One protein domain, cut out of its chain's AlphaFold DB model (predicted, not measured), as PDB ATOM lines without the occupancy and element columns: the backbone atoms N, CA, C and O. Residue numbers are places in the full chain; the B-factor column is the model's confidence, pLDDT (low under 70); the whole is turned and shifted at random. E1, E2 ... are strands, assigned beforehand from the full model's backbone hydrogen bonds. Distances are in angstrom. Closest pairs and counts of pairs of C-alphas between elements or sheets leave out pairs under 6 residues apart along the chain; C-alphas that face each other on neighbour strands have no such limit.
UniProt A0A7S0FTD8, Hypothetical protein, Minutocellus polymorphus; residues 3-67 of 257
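What this domain is: This is residues 3 to 67 of the 257 residues of the protein "Hypothetical protein" of Minutocellus polymorphus (UniProt A0A7S0FTD8). A small sandwich is formed by a three-stranded sheet, E1 E2 E3, and a two-stranded hairpin, E4 E5, packed partly face to face, with E1 and E4 coming closest and E3 apart from both hairpin strands. The strands of the two sheets run nearly along one line, at 16 degrees to each other, while a long link of residues 23 to 36 leads from E2 to E3. The printed part has 65 residues with five named strands, E1 to E5 in chain order, and no named helix; both sheets are antiparallel, in the orders E1 - E2 - E3 and E4 - E5. The class is all strand, although under half of the residues, 31 of 65, are in named strands. The whole is compact, with a radius of gyration of the C-alphas of 10.6 A, and its C-alphas span 28 by 19 by 17 A, only just a rounded outline.

How they stand to each other: The larger sheet is made of E1, residues 8 to 12, E2, residues 18 to 22, and E3, residues 37 to 42. It is a meander, each strand the antiparallel neighbour of the one before. E2 is the inner strand, and E1 and E3 are the edge strands. E1 and E2 form a hairpin, with 164 degrees between their directions; N 9 and O 21 are 2.8 A apart and N 19 and O 11 are 2.8 A apart, both within hydrogen-bond range. E2 and E3 form a hairpin too, at 170 degrees, with N 22 and O 37 at 2.7 A and N 20 and O 41 at 2.9 A, within hydrogen-bond range. Outside the named strands, residues 3 to 4 pair antiparallel with residues 9 to 10 of E1. The other sheet is the hairpin of E4, residues 50 to 57, and E5, residues 60 to 66. These two are antiparallel at 162 degrees, and N 55 and O 62 at 2.9 A and N 62 and O 55 at 2.8 A are within hydrogen-bond range. E4 bends by 52 degrees at residue 53. The two sheets make a sandwich, two sheets face to face; the parts that face each other are 9.5 A apart centre to centre, and their best planes are 35 degrees apart. Between E1 and E4 the closest C-alphas are those of Leu 12 and Val 54, 6.8 A apart. Between E2 and E4 the closest are those of Val 18 and Val 51, at 7.1 A, and between E1 and E5 those of Val 10 and Thr 61, at 7.9 A. E3 is apart from E4 and from E5, and E2 is only just apart from E5, with a closest distance of 8.3 A.

Where its parts are: E1 begins with C-alpha 8 at (123.086, 22.868, -18.066) and runs 13.7 A to Leu 12. E2 runs 13.9 A from Val 18 to Gly 22, and E3 10.8 A from Val 37, whose C-alpha is at (120.064, 30.695, -21.347), to Met 42. E4, the longest strand by residues, measures 21.3 A from Lys 50 to Tyr 57. E5 measures 19.9 A from His 60 to Glu 66 and ends with C-alpha 66 at (103.788, 16.825, -5.720).

The domain as a whole: The C-alphas farthest apart are those of Ser 38 and Pro 67, at 30.7 A. The printed part runs from residue 3 to residue 67 with no cut. The link E2 to E3, 14 residues, is long; E3 to E4, with 7 residues, is short, and there the chain changes from one sheet to the other. The links E1 to E2 and E4 to E5 are tight. The mean pLDDT of the printed part of this model is 92.3, and residue 67 is under 70.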
ATOM      1  N   THR A   3     121.479  20.525  -9.207       95.62
ATOM      2  CA  THR A   3     122.002  19.416 -10.020       95.62
ATOM      3  C   THR A   3     122.537  19.969 -11.342       95.62
ATOM      4  O   THR A   3     122.075  21.006 -11.822       95.62
ATOM      5  N   CYS A   4     123.558  19.313 -11.890       94.94
ATOM      6  CA  CYS A   4     124.227  19.725 -13.118       94.94
ATOM      7  C   CYS A   4     124.206  18.568 -14.116       94.94
ATOM      8  O   CYS A   4     124.671  17.472 -13.798       94.94
ATOM      9  N   GLY A   5     123.692  18.826 -15.318       92.56
ATOM     10  CA  GLY A   5     123.824  17.929 -16.459       92.56
ATOM     11  C   GLY A   5     125.110  18.206 -17.238       92.56
ATOM     12  O   GLY A   5     126.029  18.850 -16.735       92.56
ATOM     13  N   TRP A   6     125.170  17.760 -18.497       93.25
ATOM     14  CA  TRP A   6     126.370  17.918 -19.332       93.25
ATOM     15  C   TRP A   6     126.739  19.383 -19.589       93.25
ATOM     16  O   TRP A   6     127.894  19.783 -19.483       93.25
ATOM     17  N   SER A   7     125.743  20.198 -19.935       95.94
ATOM     18  CA  SER A   7     125.940  21.606 -20.303       95.94
ATOM     19  C   SER A   7     124.828  22.517 -19.780       95.94
ATOM     20  O   SER A   7     124.574  23.583 -20.341       95.94
ATOM     21  N   HIS A   8     124.147  22.101 -18.711       96.88
ATOM     22  CA  HIS A   8     123.086  22.868 -18.066       96.88
ATOM     23  C   HIS A   8     123.069  22.635 -16.553       96.88
ATOM     24  O   HIS A   8     123.572  21.629 -16.051       96.88
ATOM     25  N   SER A   9     122.465  23.568 -15.834       97.31
ATOM     26  CA  SER A   9     122.285  23.519 -14.389       97.31
ATOM     27  C   SER A   9     120.811  23.676 -14.047       97.31
ATOM     28  O   SER A   9     120.069  24.379 -14.737       97.31
ATOM     29  N   VAL A  10     120.403  23.020 -12.965       97.81
ATOM     30  CA  VAL A  10     119.042  23.046 -12.433       97.81
ATOM     31  C   VAL A  10     119.117  23.383 -10.950       97.81
ATOM     32  O   VAL A  10     119.829  22.725 -10.190       97.81
ATOM     33  N   ALA A  11     118.358  24.384 -10.520       97.44
ATOM     34  CA  ALA A  11     118.196  24.731  -9.116       97.44
ATOM     35  C   ALA A  11     116.740  24.562  -8.688       97.44
ATOM     36  O   ALA A  11     115.825  25.089  -9.315       97.44
ATOM     37  N   LEU A  12     116.552  23.861  -7.575       95.94
ATOM     38  CA  LEU A  12     115.289  23.741  -6.862       95.94
ATOM     39  C   LEU A  12     115.362  24.560  -5.572       95.94
ATOM     40  O   LEU A  12     116.233  24.329  -4.721       95.94
ATOM     41  N   THR A  13     114.440  25.506  -5.433       92.19
ATOM     42  CA  THR A  13     114.300  26.353  -4.241       92.19
ATOM     43  C   THR A  13     113.526  25.644  -3.127       92.19
ATOM     44  O   THR A  13     112.794  24.692  -3.382       92.19
ATOM     45  N   SER A  14     113.627  26.144  -1.891       84.12
ATOM     46  CA  SER A  14     112.820  25.658  -0.758       84.12
ATOM     47  C   SER A  14     111.314  25.877  -0.935       84.12
ATOM     48  O   SER A  14     110.526  25.216  -0.276       84.12
ATOM     49  N   LYS A  15     110.911  26.778  -1.841       84.19
ATOM     50  CA  LYS A  15     109.508  27.057  -2.188       84.19
ATOM     51  C   LYS A  15     108.994  26.190  -3.349       84.19
ATOM     52  O   LYS A  15     108.038  26.578  -4.006       84.19
ATOM     53  N   GLY A  16     109.683  25.101  -3.697       88.56
ATOM     54  CA  GLY A  16     109.269  24.192  -4.775       88.56
ATOM     55  C   GLY A  16     109.452  24.728  -6.202       88.56
ATOM     56  O   GLY A  16     109.025  24.082  -7.151       88.56
ATOM     57  N   ARG A  17     110.100  25.890  -6.386       93.44
ATOM     58  CA  ARG A  17     110.326  26.495  -7.715       93.44
ATOM     59  C   ARG A  17     111.600  25.977  -8.369       93.44
ATOM     60  O   ARG A  17     112.635  25.915  -7.695       93.44
ATOM     61  N   VAL A  18     111.534  25.709  -9.674       96.81
ATOM     62  CA  VAL A  18     112.649  25.207 -10.491       96.81
ATOM     63  C   VAL A  18     113.174  26.281 -11.436       96.81
ATOM     64  O   VAL A  18     112.413  26.919 -12.164       96.81
ATOM     65  N   TYR A  19     114.495  26.427 -11.448       97.62
ATOM     66  CA  TYR A  19     115.233  27.292 -12.358       97.62
ATOM     67  C   TYR A  19     116.221  26.461 -13.164       97.62
ATOM     68  O   TYR A  19     116.893  25.593 -12.607       97.62
ATOM     69  N   THR A  20     116.345  26.750 -14.454       97.75
ATOM     70  CA  THR A  20     117.289  26.081 -15.354       97.75
ATOM     71  C   THR A  20     118.032  27.104 -16.205       97.75
ATOM     72  O   THR A  20     117.479  28.131 -16.610       97.75
ATOM     73  N   TRP A  21     119.313  26.843 -16.450       97.69
ATOM     74  CA  TRP A  21     120.164  27.658 -17.316       97.69
ATOM     75  C   TRP A  21     121.298  26.819 -17.906       97.69
ATOM     76  O   TRP A  21     121.562  25.703 -17.466       97.69
ATOM     77  N   GLY A  22     121.968  27.353 -18.919       96.94
ATOM     78  CA  GLY A  22     122.998  26.691 -19.708       96.94
ATOM     79  C   GLY A  22     122.557  26.499 -21.154       96.94
ATOM     80  O   GLY A  22     121.841  27.322 -21.725       96.94
ATOM     81  N   ASN A  23     123.032  25.428 -21.773       95.75
ATOM     82  CA  ASN A  23     122.682  25.065 -23.134       95.75
ATOM     83  C   ASN A  23     121.218  24.583 -23.213       95.75
ATOM     84  O   ASN A  23     120.756  23.867 -22.328       95.75
ATOM     85  N   GLY A  24     120.501  24.980 -24.265       93.19
ATOM     86  CA  GLY A  24     119.089  24.662 -24.484       93.19
ATOM     87  C   GLY A  24     118.829  23.412 -25.318       93.19
ATOM     88  O   GLY A  24     117.671  23.008 -25.413       93.19
ATOM     89  N   ASP A  25     119.867  22.809 -25.907       93.88
ATOM     90  CA  ASP A  25     119.729  21.667 -26.820       93.88
ATOM     91  C   ASP A  25     118.809  20.568 -26.269       93.88
ATOM     92  O   ASP A  25     118.724  20.332 -25.062       93.88
ATOM     93  N   HIS A  26     118.061  19.931 -27.173       92.25
ATOM     94  CA  HIS A  26     117.070  18.894 -26.855       92.25
ATOM     95  C   HIS A  26     115.953  19.330 -25.884       92.25
ATOM     96  O   HIS A  26     115.199  18.496 -25.390       92.25
ATOM     97  N   GLY A  27     115.806  20.634 -25.617       92.38
ATOM     98  CA  GLY A  27     114.772  21.165 -24.728       92.38
ATOM     99  C   GLY A  27     115.041  20.913 -23.243       92.38
ATOM    100  O   GLY A  27     114.141  21.117 -22.429       92.38
ATOM    101  N   LYS A  28     116.268  20.520 -22.869       93.50
ATOM    102  CA  LYS A  28     116.655  20.120 -21.502       93.50
ATOM    103  C   LYS A  28     116.442  21.189 -20.427       93.50
ATOM    104  O   LYS A  28     116.387  20.868 -19.244       93.50
ATOM    105  N   LEU A  29     116.284  22.452 -20.820       95.69
ATOM    106  CA  LEU A  29     115.965  23.539 -19.893       95.69
ATOM    107  C   LEU A  29     114.471  23.615 -19.541       95.69
ATOM    108  O   LEU A  29     114.121  24.224 -18.540       95.69
ATOM    109  N   GLY A  30     113.572  23.034 -20.338       93.69
ATOM    110  CA  GLY A  30     112.127  23.099 -20.086       93.69
ATOM    111  C   GLY A  30     111.457  24.432 -20.457       93.69
ATOM    112  O   GLY A  30     110.241  24.555 -20.327       93.69
ATOM    113  N   HIS A  31     112.202  25.399 -21.009       94.94
ATOM    114  CA  HIS A  31     111.705  26.728 -21.422       94.94
ATOM    115  C   HIS A  31     110.922  26.735 -22.744       94.94
ATOM    116  O   HIS A  31     110.688  27.791 -23.328       94.94
ATOM    117  N   GLY A  32     110.568  25.562 -23.275       91.88
ATOM    118  CA  GLY A  32     109.874  25.435 -24.562       91.88
ATOM    119  C   GLY A  32     110.707  25.860 -25.779       91.88
ATOM    120  O   GLY A  32     110.155  26.032 -26.861       91.88
ATOM    121  N   SER A  33     112.023  26.030 -25.623       90.62
ATOM    122  CA  SER A  33     112.939  26.354 -26.717       90.62
ATOM    123  C   SER A  33     114.282  25.647 -26.549       90.62
ATOM    124  O   SER A  33     114.667  25.288 -25.436       90.62
ATOM    125  N   GLY A  34     115.002  25.480 -27.663       92.44
ATOM    126  CA  GLY A  34     116.372  24.964 -27.689       92.44
ATOM    127  C   GLY A  34     117.448  26.019 -27.411       92.44
ATOM    128  O   GLY A  34     118.629  25.772 -27.628       92.44
ATOM    129  N   LYS A  35     117.064  27.238 -27.011       94.62
ATOM    130  CA  LYS A  35     118.000  28.363 -26.906       94.62
ATOM    131  C   LYS A  35     118.830  28.278 -25.630       94.62
ATOM    132  O   LYS A  35     118.325  27.931 -24.566       94.62
ATOM    133  N   LYS A  36     120.098  28.674 -25.739       95.81
ATOM    134  CA  LYS A  36     120.980  28.866 -24.587       95.81
ATOM    135  C   LYS A  36     120.437  29.980 -23.690       95.81
ATOM    136  O   LYS A  36     120.092  31.055 -24.175       95.81
ATOM    137  N   VAL A  37     120.443  29.735 -22.386       96.75
ATOM    138  CA  VAL A  37     120.064  30.695 -21.347       96.75
ATOM    139  C   VAL A  37     121.260  30.877 -20.417       96.75
ATOM    140  O   VAL A  37     121.740  29.914 -19.834       96.75
ATOM    141  N   SER A  38     121.799  32.086 -20.289       95.50
ATOM    142  CA  SER A  38     123.033  32.324 -19.519       95.50
ATOM    143  C   SER A  38     122.816  32.538 -18.021       95.50
ATOM    144  O   SER A  38     123.769  32.434 -17.255       95.50
ATOM    145  N   THR A  39     121.592  32.842 -17.598       96.75
ATOM    146  CA  THR A  39     121.242  33.159 -16.207       96.75
ATOM    147  C   THR A  39     120.117  32.256 -15.715       96.75
ATOM    148  O   THR A  39     119.268  31.895 -16.528       96.75
ATOM    149  N   PRO A  40     120.051  31.915 -14.415       97.12
ATOM    150  CA  PRO A  40     118.950  31.127 -13.869       97.12
ATOM    151  C   PRO A  40     117.585  31.686 -14.281       97.12
ATOM    152  O   PRO A  40     117.231  32.802 -13.911       97.12
ATOM    153  N   GLN A  41     116.826  30.908 -15.050       97.31
ATOM    154  CA  GLN A  41     115.494  31.278 -15.517       97.31
ATOM    155  C   GLN A  41     114.479  30.276 -14.980       97.31
ATOM    156  O   GLN A  41     114.731  29.072 -14.980       97.31
ATOM    157  N   MET A  42     113.340  30.774 -14.502       96.94
ATOM    158  CA  MET A  42     112.282  29.935 -13.949       96.94
ATOM    159  C   MET A  42     111.611  29.115 -15.050       96.94
ATOM    160  O   MET A  42     111.346  29.624 -16.139       96.94
ATOM    161  N   VAL A  43     111.324  27.847 -14.765       96.25
ATOM    162  CA  VAL A  43     110.565  26.987 -15.679       96.25
ATOM    163  C   VAL A  43     109.076  27.284 -15.503       96.25
ATOM    164  O   VAL A  43     108.421  26.709 -14.638       96.25
ATOM    165  N   GLU A  44     108.535  28.176 -16.335       93.38
ATOM    166  CA  GLU A  44     107.148  28.673 -16.234       93.38
ATOM    167  C   GLU A  44     106.089  27.562 -16.201       93.38
ATOM    168  O   GLU A  44     105.086  27.678 -15.504       93.38
ATOM    169  N   LYS A  45     106.325  26.445 -16.899       89.50
ATOM    170  CA  LYS A  45     105.401  25.298 -16.905       89.50
ATOM    171  C   LYS A  45     105.259  24.603 -15.547       89.50
ATOM    172  O   LYS A  45     104.315  23.849 -15.367       89.50
ATOM    173  N   LEU A  46     106.198  24.814 -14.625       89.50
ATOM    174  CA  LEU A  46     106.196  24.225 -13.284       89.50
ATOM    175  C   LEU A  46     105.894  25.264 -12.193       89.50
ATOM    176  O   LEU A  46     106.004  24.945 -11.016       89.50
ATOM    177  N   LYS A  47     105.556  26.510 -12.550       87.25
ATOM    178  CA  LYS A  47     105.420  27.608 -11.576       87.25
ATOM    179  C   LYS A  47     104.295  27.380 -10.555       87.25
ATOM    180  O   LYS A  47     104.441  27.778  -9.403       87.25
ATOM    181  N   ASP A  48     103.220  26.723 -10.991       83.19
ATOM    182  CA  ASP A  48     102.012  26.442 -10.205       83.19
ATOM    183  C   ASP A  48     102.055  25.025  -9.604       83.19
ATOM    184  O   ASP A  48     101.039  24.469  -9.196       83.19
ATOM    185  N   HIS A  49     103.231  24.393  -9.610       82.56
ATOM    186  CA  HIS A  49     103.433  23.016  -9.187       82.56
ATOM    187  C   HIS A  49     104.546  22.945  -8.151       82.56
ATOM    188  O   HIS A  49     105.610  23.550  -8.300       82.56
ATOM    189  N   LYS A  50     104.326  22.162  -7.096       83.50
ATOM    190  CA  LYS A  50     105.313  21.986  -6.037       83.50
ATOM    191  C   LYS A  50     106.322  20.919  -6.439       83.50
ATOM    192  O   LYS A  50     106.037  19.728  -6.395       83.50
ATOM    193  N   VAL A  51     107.516  21.330  -6.860       88.06
ATOM    194  CA  VAL A  51     108.589  20.379  -7.181       88.06
ATOM    195  C   VAL A  51     109.317  19.973  -5.903       88.06
ATOM    196  O   VAL A  51     109.822  20.821  -5.172       88.06
ATOM    197  N   VAL A  52     109.414  18.668  -5.651       88.00
ATOM    198  CA  VAL A  52     110.045  18.109  -4.440       88.00
ATOM    199  C   VAL A  52     111.464  17.602  -4.687       88.00
ATOM    200  O   VAL A  52     112.304  17.612  -3.786       88.00
ATOM    201  N   ARG A  53     111.766  17.166  -5.914       89.06
ATOM    202  CA  ARG A  53     113.093  16.675  -6.309       89.06
ATOM    203  C   ARG A  53     113.395  17.061  -7.745       89.06
ATOM    204  O   ARG A  53     112.515  17.052  -8.601       89.06
ATOM    205  N   VAL A  54     114.668  17.321  -8.008       94.25
ATOM    206  CA  VAL A  54     115.201  17.472  -9.364       94.25
ATOM    207  C   VAL A  54     116.359  16.507  -9.582       94.25
ATOM    208  O   VAL A  54     117.144  16.255  -8.666       94.25
ATOM    209  N   ALA A  55     116.466  15.982 -10.795       95.44
ATOM    210  CA  ALA A  55     117.606  15.205 -11.259       95.44
ATOM    211  C   ALA A  55     117.975  15.674 -12.665       95.44
ATOM    212  O   ALA A  55     117.100  15.935 -13.489       95.44
ATOM    213  N   SER A  56     119.268  15.784 -12.940       94.38
ATOM    214  CA  SER A  56     119.758  16.071 -14.282       94.38
ATOM    215  C   SER A  56     120.934  15.169 -14.603       94.38
ATOM    216  O   SER A  56     121.754  14.868 -13.733       94.38
ATOM    217  N   TYR A  57     120.980  14.698 -15.843       94.00
ATOM    218  CA  TYR A  57     122.091  13.916 -16.362       94.00
ATOM    219  C   TYR A  57     122.155  14.065 -17.876       94.00
ATOM    220  O   TYR A  57     121.137  13.981 -18.560       94.00
ATOM    221  N   ASN A  58     123.364  14.266 -18.396       92.44
ATOM    222  CA  ASN A  58     123.617  14.481 -19.814       92.44
ATOM    223  C   ASN A  58     122.712  15.590 -20.407       92.44
ATOM    224  O   ASN A  58     122.816  16.758 -20.016       92.44
ATOM    225  N   GLU A  59     121.788  15.201 -21.284       92.19
ATOM    226  CA  GLU A  59     120.839  16.053 -22.006       92.19
ATOM    227  C   GLU A  59     119.406  15.938 -21.440       92.19
ATOM    228  O   GLU A  59     118.432  16.303 -22.097       92.19
ATOM    229  N   HIS A  60     119.255  15.405 -20.224       92.00
ATOM    230  CA  HIS A  60     117.966  15.171 -19.575       92.00
ATOM    231  C   HIS A  60     117.833  15.918 -18.251       92.00
ATOM    232  O   HIS A  60     118.756  15.949 -17.434       92.00
ATOM    233  N   THR A  61     116.623  16.430 -18.031       93.88
ATOM    234  CA  THR A  61     116.175  17.044 -16.781       93.88
ATOM    235  C   THR A  61     114.865  16.400 -16.365       93.88
ATOM    236  O   THR A  61     113.913  16.369 -17.142       93.88
ATOM    237  N   ALA A  62     114.811  15.912 -15.132       93.88
ATOM    238  CA  ALA A  62     113.613  15.386 -14.505       93.88
ATOM    239  C   ALA A  62     113.264  16.226 -13.272       93.88
ATOM    240  O   ALA A  62     114.134  16.575 -12.468       93.88
ATOM    241  N   ALA A  63     111.978  16.524 -13.116       91.94
ATOM    242  CA  ALA A  63     111.418  17.178 -11.943       91.94
ATOM    243  C   ALA A  63     110.283  16.307 -11.400       91.94
ATOM    244  O   ALA A  63     109.375  15.935 -12.141       91.94
ATOM    245  N   LEU A  64     110.354  15.974 -10.115       88.62
ATOM    246  CA  LEU A  64     109.307  15.249  -9.406       88.62
ATOM    247  C   LEU A  64     108.366  16.266  -8.769       88.62
ATOM    248  O   LEU A  64     108.802  17.071  -7.944       88.62
ATOM    249  N   VAL A  65     107.103  16.232  -9.176       84.94
ATOM    250  CA  VAL A  65     106.062  17.174  -8.759       84.94
ATOM    251  C   VAL A  65     105.140  16.500  -7.748       84.94
ATOM    252  O   VAL A  65     104.717  15.364  -7.953       84.94
ATOM    253  N   GLU A  66     104.826  17.206  -6.670       75.94
ATOM    254  CA  GLU A  66     103.788  16.825  -5.720       75.94
ATOM    255  C   GLU A  66     102.397  17.077  -6.328       75.94
ATOM    256  O   GLU A  66     102.167  18.159  -6.870       75.94
ATOM    257  N   PRO A  67     101.463  16.113  -6.269       66.25
ATOM    258  CA  PRO A  67     100.130  16.273  -6.859       66.25
ATOM    259  C   PRO A  67      99.139  17.028  -5.963       66.25
ATOM    260  O   PRO A  67      97.996  17.224  -6.368       66.25
TER     261      PRO A  67